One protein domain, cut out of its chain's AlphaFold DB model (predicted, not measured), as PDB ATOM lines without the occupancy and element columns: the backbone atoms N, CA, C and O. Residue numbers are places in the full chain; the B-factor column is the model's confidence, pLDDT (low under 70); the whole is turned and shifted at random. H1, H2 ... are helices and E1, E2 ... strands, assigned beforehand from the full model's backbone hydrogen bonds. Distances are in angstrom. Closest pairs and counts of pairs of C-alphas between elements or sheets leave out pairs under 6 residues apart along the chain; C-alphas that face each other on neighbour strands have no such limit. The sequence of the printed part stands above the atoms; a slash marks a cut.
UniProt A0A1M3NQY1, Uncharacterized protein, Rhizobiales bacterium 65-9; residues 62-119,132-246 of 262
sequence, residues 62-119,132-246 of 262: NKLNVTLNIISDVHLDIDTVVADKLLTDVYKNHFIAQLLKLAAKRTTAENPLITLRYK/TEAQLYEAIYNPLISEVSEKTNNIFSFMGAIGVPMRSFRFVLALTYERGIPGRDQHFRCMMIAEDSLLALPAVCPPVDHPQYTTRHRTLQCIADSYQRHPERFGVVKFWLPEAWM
ATOM      1  N   ASN A  62     -21.671 -22.020   2.011       88.75
ATOM      2  CA  ASN A  62     -21.532 -21.044   0.946       88.75
ATOM      3  C   ASN A  62     -22.143 -21.516  -0.368       88.75
ATOM      4  O   ASN A  62     -21.987 -20.797  -1.346       88.75
ATOM      5  N   LYS A  63     -22.778 -22.686  -0.422       91.25
ATOM      6  CA  LYS A  63     -23.526 -23.129  -1.595       91.25
ATOM      7  C   LYS A  63     -25.006 -22.796  -1.437       91.25
ATOM      8  O   LYS A  63     -25.489 -22.636  -0.318       91.25
ATOM      9  N   LEU A  64     -25.671 -22.633  -2.570       94.38
ATOM     10  CA  LEU A  64     -27.100 -22.425  -2.723       94.38
ATOM     11  C   LEU A  64     -27.576 -23.276  -3.898       94.38
ATOM     12  O   LEU A  64     -26.978 -23.219  -4.972       94.38
ATOM     13  N   ASN A  65     -28.687 -23.985  -3.727       94.81
ATOM     14  CA  ASN A  65     -29.434 -24.568  -4.840       94.81
ATOM     15  C   ASN A  65     -30.835 -23.977  -4.953       94.81
ATOM     16  O   ASN A  65     -31.359 -23.387  -4.005       94.81
ATOM     17  N   VAL A  66     -31.438 -24.143  -6.129       96.69
ATOM     18  CA  VAL A  66     -32.846 -23.821  -6.363       96.69
ATOM     19  C   VAL A  66     -33.590 -25.109  -6.664       96.69
ATOM     20  O   VAL A  66     -33.227 -25.833  -7.592       96.69
ATOM     21  N   THR A  67     -34.640 -25.387  -5.898       96.38
ATOM     22  CA  THR A  67     -35.456 -26.589  -6.081       96.38
ATOM     23  C   THR A  67     -36.914 -26.262  -6.287       96.38
ATOM     24  O   THR A  67     -37.475 -25.476  -5.526       96.38
ATOM     25  N   LEU A  68     -37.512 -26.899  -7.287       97.19
ATOM     26  CA  LEU A  68     -38.931 -26.855  -7.580       97.19
ATOM     27  C   LEU A  68     -39.651 -27.866  -6.690       97.19
ATOM     28  O   LEU A  68     -39.320 -29.045  -6.698       97.19
ATOM     29  N   ASN A  69     -40.621 -27.390  -5.919       97.12
ATOM     30  CA  ASN A  69     -41.486 -28.216  -5.092       97.12
ATOM     31  C   ASN A  69     -42.830 -28.318  -5.808       97.12
ATOM     32  O   ASN A  69     -43.481 -27.298  -6.053       97.12
ATOM     33  N   ILE A  70     -43.207 -29.539  -6.159       96.06
ATOM     34  CA  ILE A  70     -44.433 -29.850  -6.881       96.06
ATOM     35  C   ILE A  70     -45.339 -30.574  -5.902       96.06
ATOM     36  O   ILE A  70     -44.966 -31.588  -5.315       96.06
ATOM     37  N   ILE A  71     -46.526 -30.016  -5.701       93.44
ATOM     38  CA  ILE A  71     -47.507 -30.565  -4.775       93.44
ATOM     39  C   ILE A  71     -48.683 -31.024  -5.604       93.44
ATOM     40  O   ILE A  71     -49.330 -30.219  -6.272       93.44
ATOM     41  N   SER A  72     -48.917 -32.326  -5.561       88.12
ATOM     42  CA  SER A  72     -50.106 -32.958  -6.108       88.12
ATOM     43  C   SER A  72     -50.971 -33.484  -4.965       88.12
ATOM     44  O   SER A  72     -50.501 -33.625  -3.834       88.12
ATOM     45  N   ASP A  73     -52.219 -33.837  -5.264       79.56
ATOM     46  CA  ASP A  73     -53.130 -34.448  -4.286       79.56
ATOM     47  C   ASP A  73     -52.599 -35.775  -3.718       79.56
ATOM     48  O   ASP A  73     -53.039 -36.233  -2.662       79.56
ATOM     49  N   VAL A  74     -51.663 -36.413  -4.425       86.19
ATOM     50  CA  VAL A  74     -51.158 -37.752  -4.108       86.19
ATOM     51  C   VAL A  74     -49.770 -37.702  -3.479       86.19
ATOM     52  O   VAL A  74     -49.434 -38.599  -2.709       86.19
ATOM     53  N   HIS A  75     -48.959 -36.689  -3.795       92.44
ATOM     54  CA  HIS A  75     -47.527 -36.727  -3.501       92.44
ATOM     55  C   HIS A  75     -46.854 -35.348  -3.507       92.44
ATOM     56  O   HIS A  75     -47.264 -34.448  -4.250       92.44
ATOM     57  N   LEU A  76     -45.798 -35.202  -2.697       94.38
ATOM     58  CA  LEU A  76     -44.866 -34.067  -2.734       94.38
ATOM     59  C   LEU A  76     -43.567 -34.479  -3.437       94.38
ATOM     60  O   LEU A  76     -42.730 -35.178  -2.861       94.38
ATOM     61  N   ASP A  77     -43.378 -33.944  -4.639       94.44
ATOM     62  CA  ASP A  77     -42.171 -34.110  -5.443       94.44
ATOM     63  C   ASP A  77     -41.237 -32.910  -5.284       94.44
ATOM     64  O   ASP A  77     -41.669 -31.755  -5.186       94.44
ATOM     65  N   ILE A  78     -39.927 -33.170  -5.295       93.88
ATOM     66  CA  ILE A  78     -38.919 -32.112  -5.358       93.88
ATOM     67  C   ILE A  78     -37.923 -32.385  -6.476       93.88
ATOM     68  O   ILE A  78     -37.219 -33.392  -6.450       93.88
ATOM     69  N   ASP A  79     -37.776 -31.403  -7.360       94.31
ATOM     70  CA  ASP A  79     -36.793 -31.400  -8.436       94.31
ATOM     71  C   ASP A  79     -35.787 -30.245  -8.287       94.31
ATOM     72  O   ASP A  79     -36.038 -29.248  -7.602       94.31
ATOM     73  N   THR A  80     -34.609 -30.369  -8.896       94.62
ATOM     74  CA  THR A  80     -33.545 -29.358  -8.845       94.62
ATOM     75  C   THR A  80     -33.493 -28.558 -10.138       94.62
ATOM     76  O   THR A  80     -33.051 -29.053 -11.166       94.62
ATOM     77  N   VAL A  81     -33.871 -27.277 -10.067       94.75
ATOM     78  CA  VAL A  81     -33.842 -26.352 -11.216       94.75
ATOM     79  C   VAL A  81     -32.440 -25.792 -11.427       94.75
ATOM     80  O   VAL A  81     -31.956 -25.679 -12.552       94.75
ATOM     81  N   VAL A  82     -31.771 -25.431 -10.329       94.56
ATOM     82  CA  VAL A  82     -30.394 -24.936 -10.343       94.56
ATOM     83  C   VAL A  82     -29.604 -25.751  -9.335       94.56
ATOM     84  O   VAL A  82     -29.891 -25.714  -8.136       94.56
ATOM     85  N   ALA A  83     -28.617 -26.490  -9.841       92.69
ATOM     86  CA  ALA A  83     -27.671 -27.240  -9.026       92.69
ATOM     87  C   ALA A  83     -26.882 -26.315  -8.084       92.69
ATOM     88  O   ALA A  83     -26.913 -25.091  -8.208       92.69
ATOM     89  N   ASP A  84     -26.157 -26.910  -7.140       91.50
ATOM     90  CA  ASP A  84     -25.416 -26.163  -6.131       91.50
ATOM     91  C   ASP A  84     -24.421 -25.161  -6.754       91.50
ATOM     92  O   ASP A  84     -23.423 -25.544  -7.368       91.50
ATOM     93  N   LYS A  85     -24.658 -23.867  -6.529       93.81
ATOM     94  CA  LYS A  85     -23.767 -22.757  -6.897       93.81
ATOM     95  C   LYS A  85     -23.204 -22.090  -5.655       93.81
ATOM     96  O   LYS A  85     -23.857 -22.087  -4.613       93.81
ATOM     97  N   LEU A  86     -22.018 -21.484  -5.735       92.75
ATOM     98  CA  LEU A  86     -21.549 -20.667  -4.618       92.75
ATOM     99  C   LEU A  86     -22.430 -19.418  -4.490       92.75
ATOM    100  O   LEU A  86     -22.838 -18.811  -5.479       92.75
ATOM    101  N   LEU A  87     -22.663 -18.969  -3.258       93.69
ATOM    102  CA  LEU A  87     -23.345 -17.710  -2.973       93.69
ATOM    103  C   LEU A  87     -22.656 -16.543  -3.684       93.69
ATOM    104  O   LEU A  87     -23.326 -15.615  -4.103       93.69
ATOM    105  N   THR A  88     -21.335 -16.571  -3.837       92.75
ATOM    106  CA  THR A  88     -20.591 -15.529  -4.560       92.75
ATOM    107  C   THR A  88     -20.800 -15.566  -6.071       92.75
ATOM    108  O   THR A  88     -20.645 -14.528  -6.708       92.75
ATOM    109  N   ASP A  89     -21.175 -16.718  -6.633       94.12
ATOM    110  CA  ASP A  89     -21.457 -16.852  -8.068       94.12
ATOM    111  C   ASP A  89     -22.838 -16.275  -8.388       94.12
ATOM    112  O   ASP A  89     -23.005 -15.543  -9.362       94.12
ATOM    113  N   VAL A  90     -23.817 -16.547  -7.518       95.19
ATOM    114  CA  VAL A  90     -25.182 -16.015  -7.631       95.19
ATOM    115  C   VAL A  90     -25.222 -14.530  -7.252       95.19
ATOM    116  O   VAL A  90     -25.770 -13.696  -7.971       95.19
ATOM    117  N   TYR A  91     -24.607 -14.165  -6.126       95.00
ATOM    118  CA  TYR A  91     -24.581 -12.804  -5.601       95.00
ATOM    119  C   TYR A  91     -23.226 -12.152  -5.867       95.00
ATOM    120  O   TYR A  91     -22.338 -12.157  -5.012       95.00
ATOM    121  N   LYS A  92     -23.109 -11.482  -7.020       89.81
ATOM    122  CA  LYS A  92     -21.903 -10.713  -7.393       89.81
ATOM    123  C   LYS A  92     -21.484  -9.696  -6.323       89.81
ATOM    124  O   LYS A  92     -20.308  -9.367  -6.190       89.81
ATOM    125  N   ASN A  93     -22.439  -9.195  -5.536       91.06
ATOM    126  CA  ASN A  93     -22.154  -8.339  -4.393       91.06
ATOM    127  C   ASN A  93     -21.834  -9.169  -3.137       91.06
ATOM    128  O   ASN A  93     -22.735  -9.676  -2.461       91.06
ATOM    129  N   HIS A  94     -20.552  -9.210  -2.763       89.19
ATOM    130  CA  HIS A  94     -20.073  -9.924  -1.575       89.19
ATOM    131  C   HIS A  94     -20.762  -9.478  -0.268       89.19
ATOM    132  O   HIS A  94     -20.933 -10.286   0.646       89.19
ATOM    133  N   PHE A  95     -21.214  -8.221  -0.170       89.00
ATOM    134  CA  PHE A  95     -21.970  -7.744   0.991       89.00
ATOM    135  C   PHE A  95     -23.285  -8.514   1.181       89.00
ATOM    136  O   PHE A  95     -23.604  -8.900   2.304       89.00
ATOM    137  N   ILE A  96     -24.018  -8.790   0.097       90.94
ATOM    138  CA  ILE A  96     -25.275  -9.551   0.155       90.94
ATOM    139  C   ILE A  96     -24.999 -10.993   0.582       90.94
ATOM    140  O   ILE A  96     -25.654 -11.491   1.494       90.94
ATOM    141  N   ALA A  97     -23.970 -11.633   0.018       92.19
ATOM    142  CA  ALA A  97     -23.579 -12.981   0.424       92.19
ATOM    143  C   ALA A  97     -23.244 -13.062   1.929       92.19
ATOM    144  O   ALA A  97     -23.665 -13.995   2.613       92.19
ATOM    145  N   GLN A  98     -22.532 -12.073   2.481       90.44
ATOM    146  CA  GLN A  98     -22.240 -12.016   3.920       90.44
ATOM    147  C   GLN A  98     -23.488 -11.738   4.765       90.44
ATOM    148  O   GLN A  98     -23.670 -12.346   5.820       90.44
ATOM    149  N   LEU A  99     -24.378 -10.862   4.295       90.75
ATOM    150  CA  LEU A  99     -25.647 -10.586   4.957       90.75
ATOM    151  C   LEU A  99     -26.513 -11.848   5.061       90.75
ATOM    152  O   LEU A  99     -27.061 -12.122   6.129       90.75
ATOM    153  N   LEU A 100     -26.575 -12.641   3.990       93.50
ATOM    154  CA  LEU A 100     -27.281 -13.919   3.962       93.50
ATOM    155  C   LEU A 100     -26.686 -14.916   4.958       93.50
ATOM    156  O   LEU A 100     -27.432 -15.505   5.733       93.50
ATOM    157  N   LYS A 101     -25.354 -15.034   5.041       92.25
ATOM    158  CA  LYS A 101     -24.680 -15.865   6.062       92.25
ATOM    159  C   LYS A 101     -25.016 -15.428   7.486       92.25
ATOM    160  O   LYS A 101     -25.250 -16.261   8.358       92.25
ATOM    161  N   LEU A 102     -25.068 -14.122   7.743       91.25
ATOM    162  CA  LEU A 102     -25.453 -13.593   9.055       91.25
ATOM    163  C   LEU A 102     -26.935 -13.828   9.374       91.25
ATOM    164  O   LEU A 102     -27.276 -14.037  10.539       91.25
ATOM    165  N   ALA A 103     -27.810 -13.788   8.371       92.31
ATOM    166  CA  ALA A 103     -29.229 -14.079   8.531       92.31
ATOM    167  C   ALA A 103     -29.479 -15.584   8.741       92.31
ATOM    168  O   ALA A 103     -30.199 -15.948   9.667       92.31
ATOM    169  N   ALA A 104     -28.784 -16.447   7.997       93.06
ATOM    170  CA  ALA A 104     -28.788 -17.901   8.158       93.06
ATOM    171  C   ALA A 104     -28.377 -18.343   9.568       93.06
ATOM    172  O   ALA A 104     -28.916 -19.305  10.107       93.06
ATOM    173  N   LYS A 105     -27.483 -17.601  10.240       91.44
ATOM    174  CA  LYS A 105     -27.131 -17.866  11.648       91.44
ATOM    175  C   LYS A 105     -28.323 -17.790  12.611       91.44
ATOM    176  O   LYS A 105     -28.237 -18.366  13.693       91.44
ATOM    177  N   ARG A 106     -29.410 -17.119  12.228       91.25
ATOM    178  CA  ARG A 106     -30.608 -16.903  13.053       91.25
ATOM    179  C   ARG A 106     -31.758 -17.848  12.725       91.25
ATOM    180  O   ARG A 106     -32.757 -17.800  13.437       91.25
ATOM    181  N   THR A 107     -31.651 -18.648  11.667       93.56
ATOM    182  CA  THR A 107     -32.688 -19.633  11.358       93.56
ATOM    183  C   THR A 107     -32.652 -20.771  12.371       93.56
ATOM    184  O   THR A 107     -31.655 -21.002  13.062       93.56
ATOM    185  N   THR A 108     -33.778 -21.454  12.490       92.44
ATOM    186  CA  THR A 108     -33.998 -22.580  13.407       92.44
ATOM    187  C   THR A 108     -34.627 -23.729  12.622       92.44
ATOM    188  O   THR A 108     -34.985 -23.541  11.459       92.44
ATOM    189  N   ALA A 109     -34.741 -24.914  13.220       89.44
ATOM    190  CA  ALA A 109     -35.411 -26.038  12.562       89.44
ATOM    191  C   ALA A 109     -36.911 -25.748  12.352       89.44
ATOM    192  O   ALA A 109     -37.512 -26.187  11.379       89.44
ATOM    193  N   GLU A 110     -37.505 -24.964  13.252       91.12
ATOM    194  CA  GLU A 110     -38.914 -24.577  13.247       91.12
ATOM    195  C   GLU A 110     -39.187 -23.374  12.339       91.12
ATOM    196  O   GLU A 110     -40.290 -23.236  11.823       91.12
ATOM    197  N   ASN A 111     -38.195 -22.500  12.156       93.62
ATOM    198  CA  ASN A 111     -38.271 -21.339  11.276       93.62
ATOM    199  C   ASN A 111     -37.021 -21.270  10.381       93.62
ATOM    200  O   ASN A 111     -36.031 -20.616  10.747       93.62
ATOM    201  N   PRO A 112     -37.060 -21.943   9.218       94.88
ATOM    202  CA  PRO A 112     -35.942 -21.999   8.281       94.88
ATOM    203  C   PRO A 112     -35.868 -20.773   7.356       94.88
ATOM    204  O   PRO A 112     -34.904 -20.642   6.601       94.88
ATOM    205  N   LEU A 113     -36.861 -19.876   7.377       95.75
ATOM    206  CA  LEU A 113     -36.913 -18.713   6.490       95.75
ATOM    207  C   LEU A 113     -35.806 -17.708   6.808       95.75
ATOM    208  O   LEU A 113     -35.619 -17.278   7.953       95.75
ATOM    209  N   ILE A 114     -35.114 -17.253   5.766       94.44
ATOM    210  CA  ILE A 114     -34.115 -16.201   5.913       94.44
ATOM    211  C   ILE A 114     -34.821 -14.855   6.051       94.44
ATOM    212  O   ILE A 114     -35.299 -14.258   5.087       94.44
ATOM    213  N   THR A 115     -34.847 -14.347   7.280       90.44
ATOM    214  CA  THR A 115     -35.414 -13.035   7.588       90.44
ATOM    215  C   THR A 115     -34.321 -11.991   7.756       90.44
ATOM    216  O   THR A 115     -33.391 -12.110   8.565       90.44
ATOM    217  N   LEU A 116     -34.439 -10.916   6.985       85.56
ATOM    218  CA  LEU A 116     -33.514  -9.802   7.062       85.56
ATOM    219  C   LEU A 116     -34.037  -8.829   8.103       85.56
ATOM    220  O   LEU A 116     -34.987  -8.090   7.884       85.56
ATOM    221  N   ARG A 117     -33.384  -8.787   9.262       73.12
ATOM    222  CA  ARG A 117     -33.598  -7.676  10.190       73.12
ATOM    223  C   ARG A 117     -32.883  -6.444   9.652       73.12
ATOM    224  O   ARG A 117     -31.732  -6.203  10.021       73.12
ATOM    225  N   TYR A 118     -33.569  -5.648   8.836       60.34
ATOM    226  CA  TYR A 118     -33.155  -4.270   8.618       60.34
ATOM    227  C   TYR A 118     -33.491  -3.471   9.880       60.34
ATOM    228  O   TYR A 118     -34.599  -2.990  10.084       60.34
ATOM    229  N   LYS A 119     -32.526  -3.382  10.797       57.66
ATOM    230  CA  LYS A 119     -32.548  -2.343  11.826       57.66
ATOM    231  C   LYS A 119     -31.569  -1.273  11.360       57.66
ATOM    232  O   LYS A 119     -30.404  -1.630  11.170       57.66
ATOM    233  N   THR A 132     -34.768   0.738   1.513       82.25
ATOM    234  CA  THR A 132     -35.917   0.154   2.214       82.25
ATOM    235  C   THR A 132     -35.738  -1.359   2.377       82.25
ATOM    236  O   THR A 132     -34.930  -1.984   1.687       82.25
ATOM    237  N   GLU A 133     -36.495  -1.972   3.290       83.44
ATOM    238  CA  GLU A 133     -36.512  -3.435   3.448       83.44
ATOM    239  C   GLU A 133     -36.896  -4.132   2.132       83.44
ATOM    240  O   GLU A 133     -36.230  -5.084   1.729       83.44
ATOM    241  N   ALA A 134     -37.882  -3.594   1.409       84.12
ATOM    242  CA  ALA A 134     -38.292  -4.091   0.098       84.12
ATOM    243  C   ALA A 134     -37.141  -4.071  -0.923       84.12
ATOM    244  O   ALA A 134     -36.878  -5.078  -1.569       84.12
ATOM    245  N   GLN A 135     -36.376  -2.976  -1.005       88.06
ATOM    246  CA  GLN A 135     -35.214  -2.883  -1.905       88.06
ATOM    247  C   GLN A 135     -34.100  -3.875  -1.550       88.06
ATOM    248  O   GLN A 135     -33.300  -4.262  -2.404       88.06
ATOM    249  N   LEU A 136     -33.996  -4.263  -0.279       88.44
ATOM    250  CA  LEU A 136     -33.034  -5.269   0.150       88.44
ATOM    251  C   LEU A 136     -33.470  -6.674  -0.282       88.44
ATOM    252  O   LEU A 136     -32.638  -7.436  -0.773       88.44
ATOM    253  N   TYR A 137     -34.755  -6.993  -0.126       91.75
ATOM    254  CA  TYR A 137     -35.326  -8.241  -0.623       91.75
ATOM    255  C   TYR A 137     -35.253  -8.326  -2.147       91.75
ATOM    256  O   TYR A 137     -34.824  -9.349  -2.671       91.75
ATOM    257  N   GLU A 138     -35.532  -7.234  -2.853       91.88
ATOM    258  CA  GLU A 138     -35.334  -7.127  -4.298       91.88
ATOM    259  C   GLU A 138     -33.872  -7.407  -4.690       91.88
ATOM    260  O   GLU A 138     -33.601  -8.223  -5.568       91.88
ATOM    261  N   ALA A 139     -32.899  -6.822  -3.983       92.50
ATOM    262  CA  ALA A 139     -31.480  -7.077  -4.241       92.50
ATOM    263  C   ALA A 139     -31.054  -8.540  -3.998       92.50
ATOM    264  O   ALA A 139     -30.029  -8.969  -4.530       92.50
ATOM    265  N   ILE A 140     -31.809  -9.290  -3.191       94.62
ATOM    266  CA  ILE A 140     -31.576 -10.716  -2.935       94.62
ATOM    267  C   ILE A 140     -32.291 -11.588  -3.964       94.62
ATOM    268  O   ILE A 140     -31.704 -12.531  -4.486       94.62
ATOM    269  N   TYR A 141     -33.538 -11.288  -4.302       96.75
ATOM    270  CA  TYR A 141     -34.284 -12.142  -5.216       96.75
ATOM    271  C   TYR A 141     -33.998 -11.855  -6.684       96.75
ATOM    272  O   TYR A 141     -34.044 -12.799  -7.460       96.75
ATOM    273  N   ASN A 142     -33.620 -10.638  -7.088       96.06
ATOM    274  CA  ASN A 142     -33.339 -10.341  -8.498       96.06
ATOM    275  C   ASN A 142     -32.259 -11.260  -9.105       96.06
ATOM    276  O   ASN A 142     -32.509 -11.818 -10.171       96.06
ATOM    277  N   PRO A 143     -31.101 -11.508  -8.455       96.75
ATOM    278  CA  PRO A 143     -30.129 -12.476  -8.968       96.75
ATOM    279  C   PRO A 143     -30.690 -13.898  -9.106       96.75
ATOM    280  O   PRO A 143     -30.406 -14.572 -10.092       96.75
ATOM    281  N   LEU A 144     -31.517 -14.344  -8.153       96.06
ATOM    282  CA  LEU A 144     -32.158 -15.664  -8.199       96.06
ATOM    283  C   LEU A 144     -33.204 -15.760  -9.307       96.06
ATOM    284  O   LEU A 144     -33.258 -16.760 -10.015       96.06
ATOM    285  N   ILE A 145     -34.016 -14.716  -9.465       96.31
ATOM    286  CA  ILE A 145     -35.022 -14.598 -10.518       96.31
ATOM    287  C   ILE A 145     -34.337 -14.679 -11.879       96.31
ATOM    288  O   ILE A 145     -34.802 -15.435 -12.728       96.31
ATOM    289  N   SER A 146     -33.227 -13.963 -12.080       95.50
ATOM    290  CA  SER A 146     -32.456 -14.023 -13.325       95.50
ATOM    291  C   SER A 146     -31.913 -15.425 -13.597       95.50
ATOM    292  O   SER A 146     -32.100 -15.938 -14.694       95.50
ATOM    293  N   GLU A 147     -31.307 -16.067 -12.594       95.62
ATOM    294  CA  GLU A 147     -30.780 -17.434 -12.706       95.62
ATOM    295  C   GLU A 147     -31.867 -18.453 -13.073       95.62
ATOM    296  O   GLU A 147     -31.708 -19.236 -14.006       95.62
ATOM    297  N   VAL A 148     -33.010 -18.417 -12.386       95.19
ATOM    298  CA  VAL A 148     -34.133 -19.323 -12.672       95.19
ATOM    299  C   VAL A 148     -34.750 -19.023 -14.036       95.19
ATOM    300  O   VAL A 148     -35.042 -19.949 -14.796       95.19
ATOM    301  N   SER A 149     -34.937 -17.746 -14.372       93.56
ATOM    302  CA  SER A 149     -35.540 -17.338 -15.646       93.56
ATOM    303  C   SER A 149     -34.677 -17.755 -16.833       93.56
ATOM    304  O   SER A 149     -35.217 -18.223 -17.832       93.56
ATOM    305  N   GLU A 150     -33.350 -17.667 -16.701       92.88
ATOM    306  CA  GLU A 150     -32.416 -18.121 -17.732       92.88
ATOM    307  C   GLU A 150     -32.591 -19.617 -18.031       92.88
ATOM    308  O   GLU A 150     -32.576 -20.022 -19.194       92.88
ATOM    309  N   LYS A 151     -32.784 -20.439 -16.991       91.06
ATOM    310  CA  LYS A 151     -32.916 -21.897 -17.138       91.06
ATOM    311  C   LYS A 151     -34.298 -22.354 -17.580       91.06
ATOM    312  O   LYS A 151     -34.401 -23.410 -18.193       91.06
ATOM    313  N   THR A 152     -35.340 -21.589 -17.275       86.56
ATOM    314  CA  THR A 152     -36.725 -22.049 -17.458       86.56
ATOM    315  C   THR A 152     -37.465 -21.323 -18.579       86.56
ATOM    316  O   THR A 152     -38.235 -21.946 -19.298       86.56
ATOM    317  N   ASN A 153     -37.246 -20.022 -18.775       83.19
ATOM    318  CA  ASN A 153     -38.239 -19.174 -19.442       83.19
ATOM    319  C   ASN A 153     -37.766 -18.510 -20.745       83.19
ATOM    320  O   ASN A 153     -38.582 -17.944 -21.473       83.19
ATOM    321  N   ASN A 154     -36.466 -18.557 -21.051       79.62
ATOM    322  CA  ASN A 154     -35.886 -17.793 -22.161       79.62
ATOM    323  C   ASN A 154     -36.618 -18.026 -23.496       79.62
ATOM    324  O   ASN A 154     -37.059 -17.063 -24.117       79.62
ATOM    325  N   ILE A 155     -36.837 -19.278 -23.910       85.31
ATOM    326  CA  ILE A 155     -37.468 -19.590 -25.209       85.31
ATOM    327  C   ILE A 155     -38.923 -19.104 -25.265       85.31
ATOM    328  O   ILE A 155     -39.320 -18.437 -26.220       85.31
ATOM    329  N   PHE A 156     -39.714 -19.376 -24.228       89.94
ATOM    330  CA  PHE A 156     -41.130 -19.009 -24.197       89.94
ATOM    331  C   PHE A 156     -41.347 -17.496 -24.135       89.94
ATOM    332  O   PHE A 156     -42.288 -16.982 -24.739       89.94
ATOM    333  N   SER A 157     -40.443 -16.762 -23.482       88.12
ATOM    334  CA  SER A 157     -40.490 -15.299 -23.482       88.12
ATOM    335  C   SER A 157     -40.298 -14.701 -24.885       88.12
ATOM    336  O   SER A 157     -41.006 -13.760 -25.244       88.12
ATOM    337  N   PHE A 158     -39.431 -15.292 -25.722       92.06
ATOM    338  CA  PHE A 158     -39.280 -14.884 -27.124       92.06
ATOM    339  C   PHE A 158     -40.522 -15.206 -27.957       92.06
ATOM    340  O   PHE A 158     -40.940 -14.377 -28.761       92.06
ATOM    341  N   MET A 159     -41.139 -16.373 -27.744       93.75
ATOM    342  CA  MET A 159     -42.382 -16.744 -28.433       93.75
ATOM    343  C   MET A 159     -43.515 -15.757 -28.130       93.75
ATOM    344  O   MET A 159     -44.197 -15.297 -29.045       93.75
ATOM    345  N   GLY A 160     -43.671 -15.363 -26.863       92.88
ATOM    346  CA  GLY A 160     -44.628 -14.321 -26.489       92.88
ATOM    347  C   GLY A 160     -44.320 -12.972 -27.147       92.88
ATOM    348  O   GLY A 160     -45.232 -12.296 -27.615       92.88
ATOM    349  N   ALA A 161     -43.039 -12.598 -27.257       94.56
ATOM    350  CA  ALA A 161     -42.625 -11.338 -27.880       94.56
ATOM    351  C   ALA A 161     -42.939 -11.256 -29.387       94.56
ATOM    352  O   ALA A 161     -43.151 -10.157 -29.897       94.56
ATOM    353  N   ILE A 162     -43.008 -12.393 -30.092       96.62
ATOM    354  CA  ILE A 162     -43.415 -12.454 -31.509       96.62
ATOM    355  C   ILE A 162     -44.931 -12.646 -31.699       96.62
ATOM    356  O   ILE A 162     -45.384 -12.872 -32.818       96.62
ATOM    357  N   GLY A 163     -45.722 -12.552 -30.624       96.31
ATOM    358  CA  GLY A 163     -47.185 -12.573 -30.682       96.31
ATOM    359  C   GLY A 163     -47.830 -13.955 -30.570       96.31
ATOM    360  O   GLY A 163     -49.027 -14.073 -30.828       96.31
ATOM    361  N   VAL A 164     -47.091 -15.000 -30.178       96.25
ATOM    362  CA  VAL A 164     -47.719 -16.289 -29.840       96.25
ATOM    363  C   VAL A 164     -48.583 -16.101 -28.583       96.25
ATOM    364  O   VAL A 164     -48.091 -15.527 -27.612       96.25
ATOM    365  N   PRO A 165     -49.843 -16.574 -28.552       96.31
ATOM    366  CA  PRO A 165     -50.661 -16.542 -27.341       96.31
ATOM    367  C   PRO A 165     -50.032 -17.379 -26.220       96.31
ATOM    368  O   PRO A 165     -49.829 -18.588 -26.367       96.31
ATOM    369  N   MET A 166     -49.725 -16.731 -25.094       95.06
ATOM    370  CA  MET A 166     -49.058 -17.349 -23.945       95.06
ATOM    371  C   MET A 166     -49.898 -17.205 -22.680       95.06
ATOM    372  O   MET A 166     -50.409 -16.127 -22.377       95.06
ATOM    373  N   ARG A 167     -49.908 -18.253 -21.861       94.31
ATOM    374  CA  ARG A 167     -50.400 -18.229 -20.485       94.31
ATOM    375  C   ARG A 167     -49.235 -18.062 -19.514       94.31
ATOM    376  O   ARG A 167     -48.219 -18.742 -19.644       94.31
ATOM    377  N   SER A 168     -49.391 -17.183 -18.523       93.56
ATOM    378  CA  SER A 168     -48.405 -16.995 -17.453       93.56
ATOM    379  C   SER A 168     -48.766 -17.766 -16.189       93.56
ATOM    380  O   SER A 168     -49.896 -17.669 -15.711       93.56
ATOM    381  N   PHE A 169     -47.771 -18.404 -15.590       94.81
ATOM    382  CA  PHE A 169     -47.812 -19.029 -14.274       94.81
ATOM    383  C   PHE A 169     -46.850 -18.300 -13.345       94.81
ATOM    384  O   PHE A 169     -45.795 -17.829 -13.777       94.81
ATOM    385  N   ARG A 170     -47.208 -18.181 -12.070       97.19
ATOM    386  CA  ARG A 170     -46.405 -17.472 -11.072       97.19
ATOM    387  C   ARG A 170     -45.812 -18.479 -10.099       97.19
ATOM    388  O   ARG A 170     -46.523 -19.312  -9.545       97.19
ATOM    389  N   PHE A 171     -44.501 -18.400  -9.916       97.81
ATOM    390  CA  PHE A 171     -43.750 -19.238  -8.994       97.81
ATOM    391  C   PHE A 171     -43.104 -18.367  -7.926       97.81
ATOM    392  O   PHE A 171     -42.378 -17.421  -8.239       97.81
ATOM    393  N   VAL A 172     -43.360 -18.700  -6.667       98.38
ATOM    394  CA  VAL A 172     -42.774 -18.036  -5.506       98.38
ATOM    395  C   VAL A 172     -41.407 -18.646  -5.234       98.38
ATOM    396  O   VAL A 172     -41.264 -19.863  -5.154       98.38
ATOM    397  N   LEU A 173     -40.407 -17.783  -5.087       98.31
ATOM    398  CA  LEU A 173     -39.065 -18.109  -4.637       98.31
ATOM    399  C   LEU A 173     -38.927 -17.722  -3.166       98.31
ATOM    400  O   LEU A 173     -39.071 -16.551  -2.804       98.31
ATOM    401  N   ALA A 174     -38.589 -18.697  -2.331       98.06
ATOM    402  CA  ALA A 174     -38.363 -18.516  -0.906       98.06
ATOM    403  C   ALA A 174     -36.956 -18.973  -0.524       98.06
ATOM    404  O   ALA A 174     -36.609 -20.148  -0.652       98.06
ATOM    405  N   LEU A 175     -36.142 -18.043  -0.024       97.44
ATOM    406  CA  LEU A 175     -34.804 -18.357   0.459       97.44
ATOM    407  C   LEU A 175     -34.859 -18.896   1.897       97.44
ATOM    408  O   LEU A 175     -35.297 -18.212   2.827       97.44
ATOM    409  N   THR A 176     -34.370 -20.116   2.081       96.25
ATOM    410  CA  THR A 176     -34.343 -20.835   3.353       96.25
ATOM    411  C   THR A 176     -32.925 -21.268   3.717       96.25
ATOM    412  O   THR A 176     -32.027 -21.372   2.876       96.25
ATOM    413  N   TYR A 177     -32.718 -21.495   5.010       94.69
ATOM    414  CA  TYR A 177     -31.537 -22.149   5.552       94.69
ATOM    415  C   TYR A 177     -31.998 -23.214   6.542       94.69
ATOM    416  O   TYR A 177     -32.254 -22.922   7.716       94.69
ATOM    417  N   GLU A 178     -32.177 -24.430   6.027       88.25
ATOM    418  CA  GLU A 178     -32.724 -25.561   6.776       88.25
ATOM    419  C   GLU A 178     -31.692 -26.096   7.776       88.25
ATOM    420  O   GLU A 178     -30.514 -26.271   7.456       88.25
ATOM    421  N   ARG A 179     -32.137 -26.349   9.010       86.75
ATOM    422  CA  ARG A 179     -31.311 -26.888  10.095       86.75
ATOM    423  C   ARG A 179     -31.939 -28.147  10.666       86.75
ATOM    424  O   ARG A 179     -33.158 -28.256  10.714       86.75
ATOM    425  N   GLY A 180     -31.100 -29.045  11.178       75.00
ATOM    426  CA  GLY A 180     -31.559 -30.202  11.948       75.00
ATOM    427  C   GLY A 180     -32.054 -31.378  11.107       75.00
ATOM    428  O   GLY A 180     -32.801 -32.197  11.628       75.00
ATOM    429  N   ILE A 181     -31.646 -31.486   9.837       72.44
ATOM    430  CA  ILE A 181     -31.888 -32.691   9.033       72.44
ATOM    431  C   ILE A 181     -30.794 -33.719   9.384       72.44
ATOM    432  O   ILE A 181     -29.617 -33.451   9.157       72.44
ATOM    433  N   PRO A 182     -31.120 -34.892   9.957       68.69
ATOM    434  CA  PRO A 182     -30.105 -35.883  10.311       68.69
ATOM    435  C   PRO A 182     -29.341 -36.366   9.072       68.69
ATOM    436  O   PRO A 182     -29.951 -36.774   8.084       68.69
ATOM    437  N   GLY A 183     -28.008 -36.314   9.109       65.56
ATOM    438  CA  GLY A 183     -27.153 -36.757   8.000       65.56
ATOM    439  C   GLY A 183     -27.128 -35.826   6.779       65.56
ATOM    440  O   GLY A 183     -26.461 -36.145   5.797       65.56
ATOM    441  N   ARG A 184     -27.819 -34.679   6.826       64.31
ATOM    442  CA  ARG A 184     -27.630 -33.574   5.882       64.31
ATOM    443  C   ARG A 184     -27.442 -32.280   6.647       64.31
ATOM    444  O   ARG A 184     -28.355 -31.776   7.295       64.31
ATOM    445  N   ASP A 185     -26.252 -31.737   6.518       61.56
ATOM    446  CA  ASP A 185     -25.896 -30.498   7.171       61.56
ATOM    447  C   ASP A 185     -26.489 -29.259   6.447       61.56
ATOM    448  O   ASP A 185     -27.209 -29.339   5.445       61.56
ATOM    449  N   GLN A 186     -26.291 -28.096   7.067       78.88
ATOM    450  CA  GLN A 186     -27.082 -26.876   6.903       78.88
ATOM    451  C   GLN A 186     -26.788 -26.158   5.574       78.88
ATOM    452  O   GLN A 186     -25.743 -25.518   5.412       78.88
ATOM    453  N   HIS A 187     -27.744 -26.177   4.644       84.69
ATOM    454  CA  HIS A 187     -27.563 -25.640   3.293       84.69
ATOM    455  C   HIS A 187     -28.534 -24.489   2.994       84.69
ATOM    456  O   HIS A 187     -29.698 -24.517   3.402       84.69
ATOM    457  N   PHE A 188     -28.065 -23.476   2.254       93.50
ATOM    458  CA  PHE A 188     -28.978 -22.512   1.652       93.50
ATOM    459  C   PHE A 188     -29.770 -23.193   0.542       93.50
ATOM    460  O   PHE A 188     -29.206 -23.848  -0.334       93.50
ATOM    461  N   ARG A 189     -31.079 -22.973   0.546       94.19
ATOM    462  CA  ARG A 189     -31.978 -23.462  -0.491       94.19
ATOM    463  C   ARG A 189     -32.905 -22.338  -0.903       94.19
ATOM    464  O   ARG A 189     -33.423 -21.605  -0.070       94.19
ATOM    465  N   CYS A 190     -33.113 -22.191  -2.197       97.25
ATOM    466  CA  CYS A 190     -34.198 -21.394  -2.732       97.25
ATOM    467  C   CYS A 190     -35.304 -22.365  -3.142       97.25
ATOM    468  O   CYS A 190     -35.150 -23.135  -4.091       97.25
ATOM    469  N   MET A 191     -36.393 -22.384  -2.385       97.69
ATOM    470  CA  MET A 191     -37.562 -23.181  -2.725       97.69
ATOM    471  C   MET A 191     -38.408 -22.409  -3.732       97.69
ATOM    472  O   MET A 191     -38.854 -21.303  -3.447       97.69
ATOM    473  N   MET A 192     -38.602 -23.004  -4.901       98.12
ATOM    474  CA  MET A 192     -39.510 -22.555  -5.944       98.12
ATOM    475  C   MET A 192     -40.788 -23.388  -5.860       98.12
ATOM    476  O   MET A 192     -40.713 -24.609  -5.727       98.12
ATOM    477  N   ILE A 193     -41.950 -22.752  -5.914       98.06
ATOM    478  CA  ILE A 193     -43.252 -23.428  -5.861       98.06
ATOM    479  C   ILE A 193     -44.292 -22.593  -6.606       98.06
ATOM    480  O   ILE A 193     -44.216 -21.365  -6.585       98.06
ATOM    481  N   ALA A 194     -45.235 -23.243  -7.289       97.81
ATOM    482  CA  ALA A 194     -46.351 -22.543  -7.919       97.81
ATOM    483  C   ALA A 194     -47.157 -21.787  -6.851       97.81
ATOM    484  O   ALA A 194     -47.469 -22.340  -5.798       97.81
ATOM    485  N   GLU A 195     -47.466 -20.517  -7.102       98.00
ATOM    486  CA  GLU A 195     -48.121 -19.645  -6.119       98.00
ATOM    487  C   GLU A 195     -49.483 -20.195  -5.691       98.00
ATOM    488  O   GLU A 195     -49.752 -20.276  -4.495       98.00
ATOM    489  N   ASP A 196     -50.288 -20.669  -6.644       96.88
ATOM    490  CA  ASP A 196     -51.597 -21.261  -6.358       96.88
ATOM    491  C   ASP A 196     -51.465 -22.497  -5.452       96.88
ATOM    492  O   ASP A 196     -52.180 -22.621  -4.459       96.88
ATOM    493  N   SER A 197     -50.492 -23.374  -5.725       96.56
ATOM    494  CA  SER A 197     -50.208 -24.553  -4.895       96.56
ATOM    495  C   SER A 197     -49.693 -24.188  -3.502       96.56
ATOM    496  O   SER A 197     -50.002 -24.877  -2.536       96.56
ATOM    497  N   LEU A 198     -48.913 -23.109  -3.378       97.31
ATOM    498  CA  LEU A 198     -48.425 -22.624  -2.086       97.31
ATOM    499  C   LEU A 198     -49.562 -22.043  -1.236       97.31
ATOM    500  O   LEU A 198     -49.585 -22.235  -0.024       97.31
ATOM    501  N   LEU A 199     -50.495 -21.324  -1.860       96.50
ATOM    502  CA  LEU A 199     -51.657 -20.756  -1.176       96.50
ATOM    503  C   LEU A 199     -52.700 -21.826  -0.820       96.50
ATOM    504  O   LEU A 199     -53.394 -21.675   0.182       96.50
ATOM    505  N   ALA A 200     -52.770 -22.908  -1.598       96.06
ATOM    506  CA  ALA A 200     -53.633 -24.068  -1.375       96.06
ATOM    507  C   ALA A 200     -52.910 -25.249  -0.690       96.06
ATOM    508  O   ALA A 200     -53.306 -26.403  -0.852       96.06
ATOM    509  N   LEU A 201     -51.835 -24.978   0.056       95.56
ATOM    510  CA  LEU A 201     -51.008 -26.015   0.669       95.56
ATOM    511  C   LEU A 201     -51.814 -26.860   1.682       95.56
ATOM    512  O   LEU A 201     -52.455 -26.289   2.571       95.56
ATOM    513  N   PRO A 202     -51.773 -28.206   1.618       95.38
ATOM    514  CA  PRO A 202     -52.511 -29.042   2.556       95.38
ATOM    515  C   PRO A 202     -51.949 -28.942   3.984       95.38
ATOM    516  O   PRO A 202     -50.746 -28.821   4.222       95.38
ATOM    517  N   ALA A 203     -52.838 -29.040   4.977       94.56
ATOM    518  CA  ALA A 203     -52.440 -29.038   6.387       94.56
ATOM    519  C   ALA A 203     -51.650 -30.304   6.773       94.56
ATOM    520  O   ALA A 203     -50.755 -30.258   7.620       94.56
ATOM    521  N   VAL A 204     -51.974 -31.434   6.139       95.06
ATOM    522  CA  VAL A 204     -51.318 -32.731   6.341       95.06
ATOM    523  C   VAL A 204     -50.332 -32.971   5.201       95.06
ATOM    524  O   VAL A 204     -50.677 -32.764   4.041       95.06
ATOM    525  N   CYS A 205     -49.118 -33.422   5.532       94.19
ATOM    526  CA  CYS A 205     -48.104 -33.756   4.533       94.19
ATOM    527  C   CYS A 205     -48.619 -34.888   3.633       94.19
ATOM    528  O   CYS A 205     -48.979 -35.943   4.167       94.19
ATOM    529  N   PRO A 206     -48.633 -34.711   2.300       94.38
ATOM    530  CA  PRO A 206     -48.893 -35.817   1.396       94.38
ATOM    531  C   PRO A 206     -47.765 -36.862   1.513       94.38
ATOM    532  O   PRO A 206     -46.708 -36.579   2.095       94.38
ATOM    533  N   PRO A 207     -47.976 -38.074   0.976       94.00
ATOM    534  CA  PRO A 207     -46.912 -39.049   0.778       94.00
ATOM    535  C   PRO A 207     -45.645 -38.430   0.162       94.00
ATOM    536  O   PRO A 207     -45.707 -37.480  -0.621       94.00
ATOM    537  N   VAL A 208     -44.490 -38.956   0.572       93.69
ATOM    538  CA  VAL A 208     -43.166 -38.530   0.102       93.69
ATOM    539  C   VAL A 208     -42.298 -39.746  -0.189       93.69
ATOM    540  O   VAL A 208     -42.331 -40.719   0.566       93.69
ATOM    541  N   ASP A 209     -41.460 -39.671  -1.224       89.38
ATOM    542  CA  ASP A 209     -40.539 -40.769  -1.575       89.38
ATOM    543  C   ASP A 209     -39.460 -40.981  -0.518       89.38
ATOM    544  O   ASP A 209     -39.009 -42.095  -0.244       89.38
ATOM    545  N   HIS A 210     -39.020 -39.878   0.084       87.44
ATOM    546  CA  HIS A 210     -37.961 -39.875   1.070       87.44
ATOM    547  C   HIS A 210     -38.479 -39.286   2.381       87.44
ATOM    548  O   HIS A 210     -38.956 -38.150   2.383       87.44
ATOM    549  N   PRO A 211     -38.304 -39.974   3.526       88.00
ATOM    550  CA  PRO A 211     -38.755 -39.473   4.827       88.00
ATOM    551  C   PRO A 211     -38.227 -38.071   5.164       88.00
ATOM    552  O   PRO A 211     -38.886 -37.303   5.857       88.00
ATOM    553  N   GLN A 212     -37.060 -37.698   4.626       83.44
ATOM    554  CA  GLN A 212     -36.452 -36.373   4.797       83.44
ATOM    555  C   GLN A 212     -37.281 -35.231   4.175       83.44
ATOM    556  O   GLN A 212     -37.103 -34.072   4.546       83.44
ATOM    557  N   TYR A 213     -38.182 -35.525   3.236       88.56
ATOM    558  CA  TYR A 213     -39.037 -34.525   2.588       88.56
ATOM    559  C   TYR A 213     -40.211 -34.087   3.466       88.56
ATOM    560  O   TYR A 213     -40.769 -33.018   3.237       88.56
ATOM    561  N   THR A 214     -40.516 -34.820   4.540       90.56
ATOM    562  CA  THR A 214     -41.500 -34.379   5.545       90.56
ATOM    563  C   THR A 214     -41.104 -33.042   6.183       90.56
ATOM    564  O   THR A 214     -41.938 -32.150   6.341       90.56
ATOM    565  N   THR A 215     -39.810 -32.837   6.454       90.06
ATOM    566  CA  THR A 215     -39.284 -31.550   6.932       90.06
ATOM    567  C   THR A 215     -39.514 -30.436   5.910       90.06
ATOM    568  O   THR A 215     -39.851 -29.319   6.295       90.06
ATOM    569  N   ARG A 216     -39.412 -30.734   4.605       91.00
ATOM    570  CA  ARG A 216     -39.667 -29.746   3.544       91.00
ATOM    571  C   ARG A 216     -41.123 -29.323   3.501       91.00
ATOM    572  O   ARG A 216     -41.385 -28.140   3.326       91.00
ATOM    573  N   HIS A 217     -42.059 -30.242   3.719       94.44
ATOM    574  CA  HIS A 217     -43.470 -29.879   3.821       94.44
ATOM    575  C   HIS A 217     -43.710 -28.863   4.944       94.44
ATOM    576  O   HIS A 217     -44.351 -27.836   4.735       94.44
ATOM    577  N   ARG A 218     -43.103 -29.081   6.117       93.88
ATOM    578  CA  ARG A 218     -43.152 -28.113   7.222       93.88
ATOM    579  C   ARG A 218     -42.520 -26.767   6.842       93.88
ATOM    580  O   ARG A 218     -43.065 -25.714   7.177       93.88
ATOM    581  N   THR A 219     -41.393 -26.781   6.129       95.31
ATOM    582  CA  THR A 219     -40.776 -25.561   5.587       95.31
ATOM    583  C   THR A 219     -41.734 -24.826   4.642       95.31
ATOM    584  O   THR A 219     -41.880 -23.609   4.757       95.31
ATOM    585  N   LEU A 220     -42.426 -25.545   3.753       96.56
ATOM    586  CA  LEU A 220     -43.410 -24.984   2.823       96.56
ATOM    587  C   LEU A 220     -44.607 -24.369   3.553       96.56
ATOM    588  O   LEU A 220     -45.044 -23.293   3.162       96.56
ATOM    589  N   GLN A 221     -45.065 -24.963   4.657       96.81
ATOM    590  CA  GLN A 221     -46.098 -24.361   5.511       96.81
ATOM    591  C   GLN A 221     -45.633 -23.026   6.103       96.81
ATOM    592  O   GLN A 221     -46.338 -22.024   6.013       96.81
ATOM    593  N   CYS A 222     -44.395 -22.965   6.607       96.81
ATOM    594  CA  CYS A 222     -43.819 -21.711   7.101       96.81
ATOM    595  C   CYS A 222     -43.711 -20.650   5.991       96.81
ATOM    596  O   CYS A 222     -43.938 -19.462   6.239       96.81
ATOM    597  N   ILE A 223     -43.353 -21.073   4.772       97.75
ATOM    598  CA  ILE A 223     -43.304 -20.210   3.587       97.75
ATOM    599  C   ILE A 223     -44.705 -19.693   3.258       97.75
ATOM    600  O   ILE A 223     -44.846 -18.484   3.104       97.75
ATOM    601  N   ALA A 224     -45.722 -20.558   3.203       98.00
ATOM    602  CA  ALA A 224     -47.101 -20.188   2.889       98.00
ATOM    603  C   ALA A 224     -47.630 -19.136   3.875       98.00
ATOM    604  O   ALA A 224     -48.037 -18.047   3.462       98.00
ATOM    605  N   ASP A 225     -47.493 -19.393   5.178       97.50
ATOM    606  CA  ASP A 225     -47.920 -18.476   6.240       97.50
ATOM    607  C   ASP A 225     -47.199 -17.125   6.176       97.50
ATOM    608  O   ASP A 225     -47.758 -16.073   6.499       97.50
ATOM    609  N   SER A 226     -45.906 -17.132   5.842       97.12
ATOM    610  CA  SER A 226     -45.124 -15.903   5.729       97.12
ATOM    611  C   SER A 226     -45.418 -15.154   4.430       97.12
ATOM    612  O   SER A 226     -45.396 -13.925   4.444       97.12
ATOM    613  N   TYR A 227     -45.681 -15.862   3.333       97.69
ATOM    614  CA  TYR A 227     -45.992 -15.281   2.030       97.69
ATOM    615  C   TYR A 227     -47.338 -14.567   2.053       97.69
ATOM    616  O   TYR A 227     -47.419 -13.419   1.631       97.69
ATOM    617  N   GLN A 228     -48.361 -15.188   2.648       97.50
ATOM    618  CA  GLN A 228     -49.681 -14.571   2.813       97.50
ATOM    619  C   GLN A 228     -49.622 -13.253   3.601       97.50
ATOM    620  O   GLN A 228     -50.376 -12.324   3.321       97.50
ATOM    621  N   ARG A 229     -48.717 -13.151   4.584       97.06
ATOM    622  CA  ARG A 229     -48.560 -11.944   5.414       97.06
ATOM    623  C   ARG A 229     -47.647 -10.885   4.803       97.06
ATOM    624  O   ARG A 229     -47.851  -9.704   5.060       97.06
ATOM    625  N   HIS A 230     -46.613 -11.310   4.082       95.25
ATOM    626  CA  HIS A 230     -45.519 -10.456   3.617       95.25
ATOM    627  C   HIS A 230     -45.030 -10.871   2.219       95.25
ATOM    628  O   HIS A 230     -43.879 -11.309   2.083       95.25
ATOM    629  N   PRO A 231     -45.870 -10.773   1.173       96.19
ATOM    630  CA  PRO A 231     -45.504 -11.219  -0.173       96.19
ATOM    631  C   PRO A 231     -44.300 -10.455  -0.750       96.19
ATOM    632  O   PRO A 231     -43.545 -11.003  -1.549       96.19
ATOM    633  N   GLU A 232     -44.053  -9.224  -0.294       93.31
ATOM    634  CA  GLU A 232     -42.912  -8.386  -0.678       93.31
ATOM    635  C   GLU A 232     -41.543  -8.943  -0.247       93.31
ATOM    636  O   GLU A 232     -40.505  -8.477  -0.717       93.31
ATOM    637  N   ARG A 233     -41.520  -9.937   0.652       94.56
ATOM    638  CA  ARG A 233     -40.294 -10.591   1.142       94.56
ATOM    639  C   ARG A 233     -39.878 -11.810   0.322       94.56
ATOM    640  O   ARG A 233     -39.002 -12.563   0.755       94.56
ATOM    641  N   PHE A 234     -40.507 -12.027  -0.825       97.19
ATOM    642  CA  PHE A 234     -40.303 -13.199  -1.666       97.19
ATOM    643  C   PHE A 234     -40.043 -12.790  -3.110       97.19
ATOM    644  O   PHE A 234     -40.501 -11.747  -3.577       97.19
ATOM    645  N   GLY A 235     -39.291 -13.623  -3.828       96.94
ATOM    646  CA  GLY A 235     -39.144 -13.474  -5.269       96.94
ATOM    647  C   GLY A 235     -40.345 -14.086  -5.974       96.94
ATOM    648  O   GLY A 235     -40.872 -15.096  -5.519       96.94
ATOM    649  N   VAL A 236     -40.767 -13.512  -7.098       97.25
ATOM    650  CA  VAL A 236     -41.774 -14.137  -7.964       97.25
ATOM    651  C   VAL A 236     -41.216 -14.221  -9.376       97.25
ATOM    652  O   VAL A 236     -40.862 -13.205  -9.972       97.25
ATOM    653  N   VAL A 237     -41.153 -15.437  -9.912       96.00
ATOM    654  CA  VAL A 237     -40.792 -15.706 -11.306       96.00
ATOM    655  C   VAL A 237     -42.063 -16.007 -12.083       96.00
ATOM    656  O   VAL A 237     -42.912 -16.777 -11.634       96.00
ATOM    657  N   LYS A 238     -42.194 -15.404 -13.265       94.31
ATOM    658  CA  LYS A 238     -43.243 -15.761 -14.219       94.31
ATOM    659  C   LYS A 238     -42.711 -16.797 -15.192       94.31
ATOM    660  O   LYS A 238     -41.663 -16.582 -15.789       94.31
ATOM    661  N   PHE A 239     -43.462 -17.866 -15.379       92.81
ATOM    662  CA  PHE A 239     -43.204 -18.886 -16.381       92.81
ATOM    663  C   PHE A 239     -44.290 -18.814 -17.450       92.81
ATOM    664  O   PHE A 239     -45.469 -18.715 -17.110       92.81
ATOM    665  N   TRP A 240     -43.911 -18.816 -18.726       93.25
ATOM    666  CA  TRP A 240     -44.858 -18.707 -19.834       93.25
ATOM    667  C   TRP A 240     -44.954 -20.025 -20.585       93.25
ATOM    668  O   TRP A 240     -43.936 -20.655 -20.852       93.25
ATOM    669  N   LEU A 241     -46.165 -20.413 -20.973       92.44
ATOM    670  CA  LEU A 241     -46.406 -21.552 -21.858       92.44
ATOM    671  C   LEU A 241     -47.419 -21.176 -22.946       92.44
ATOM    672  O   LEU A 241     -48.328 -20.397 -22.659       92.44
ATOM    673  N   PRO A 242     -47.307 -21.720 -24.169       94.31
ATOM    674  CA  PRO A 242     -48.292 -21.486 -25.221       94.31
ATOM    675  C   PRO A 242     -49.695 -21.940 -24.805       94.31
ATOM    676  O   PRO A 242     -49.863 -23.036 -24.267       94.31
ATOM    677  N   GLU A 243     -50.721 -21.140 -25.097       94.06
ATOM    678  CA  GLU A 243     -52.112 -21.515 -24.792       94.06
ATOM    679  C   GLU A 243     -52.550 -22.781 -25.533       94.06
ATOM    680  O   GLU A 243     -53.320 -23.576 -25.000       94.06
ATOM    681  N   ALA A 244     -51.992 -23.022 -26.721       92.62
ATOM    682  CA  ALA A 244     -52.240 -24.227 -27.506       92.62
ATOM    683  C   ALA A 244     -51.857 -25.531 -26.777       92.62
ATOM    684  O   ALA A 244     -52.336 -26.592 -27.158       92.62
ATOM    685  N   TRP A 245     -51.018 -25.467 -25.735       89.56
ATOM    686  CA  TRP A 245     -50.609 -26.630 -24.931       89.56
ATOM    687  C   TRP A 245     -51.496 -26.850 -23.693       89.56
ATOM    688  O   TRP A 245     -51.316 -27.814 -22.958       89.56
ATOM    689  N   MET A 246     -52.458 -25.959 -23.438       85.94
ATOM    690  CA  MET A 246     -53.348 -25.999 -22.269       85.94
ATOM    691  C   MET A 246     -54.598 -26.897 -22.367       85.94
ATOM    692  O   MET A 246     -55.103 -27.262 -21.299       85.94
TER     693      MET A 246
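This is residues 62 to 119 and 132 to 246 of the 262 residues of an uncharacterized protein of Rhizobiales bacterium 65-9 (UniProt A0A1M3NQY1). A curled, strongly twisted five-stranded sheet forms the core, with H3 packed on one side of it and H6 crossing its strands on the other. E3 and E5 run on past E4 as a two-stranded arm covered by H4, while H1 and H2 cluster at the opposite end. The printed part has 173 residues, with six named helices and five named strands that follow along the chain as E1 E2 H1 H2 H3 H4 E3 E4 H5 H6 E5; the sheet's order is E2 E1 E4 E3 E5, mixed, and the class is mixed, helices and strands. It is compact, with a radius of gyration of the C-alphas of 16.3 A, and spans 47 by 40 by 29 A.

Start at E4, residues 188 to 194, parallel to E1, residues 63 to 71, with N 67 and O 190 2.9 A apart. E1 forms a hairpin with edge strand E2, residues 76 to 86; N 68 and O 79 are 2.8 A apart. E4 forms another with E3, residues 166 to 177; N 174 and O 191 are 2.8 A apart. Edge strand E5, residues 235 to 242, is antiparallel to E3, with N 169 and O 239 2.8 A apart. H6, residues 213 to 229, lies over E4 and E3 at a height over the sheet of 8.5 A. H5, residues 195 to 199, is on the same face and touches H6, the closest C-alphas being those of Leu 198 and Ala 224, 5.7 A. E4, H5, H6 and E5 form a split strand-helix-strand unit, two strands running the same way with E3 between them, its crossover right-handed. H3, residues 133 to 152, is on the sheet; its closest C-alpha pair with E5 is Tyr 141 and Gly 235, 5.0 A. H4, residues 154 to 161, runs across E5 at 66 degrees on the local plane. H1, residues 87 to 90, only grazes the sheet. H2, residues 94 to 104, is close to H3 but not clearly touching, Ile 96 and Ile 140 having the closest C-alphas, 7.1 A. Every O i to N i+4 pair is within hydrogen-bond range in H2, H4 and H5, 14 of 16 in H3 and 12 of 13 in H6; H1 is too short for one.

Find C-alpha 63 at (-23.526, -23.129, -1.595), where E1 begins, and C-alpha 242 at (-48.292, -21.486, -25.221), where E5 ends. E3 is 34.6 A long, H3 28.0 A and E2 27.0 A; E2 bends by 57 degrees at residue 81.

The farthest C-alphas, Gly 163 and Pro 182, are 50.2 A apart. Residues 120 to 131 are not printed, leaving 10.5 A between C-alphas 119 and 132. The link H5 to H6 is long. Confidence is under 70 at residues 118 to 119 and 182 to 185.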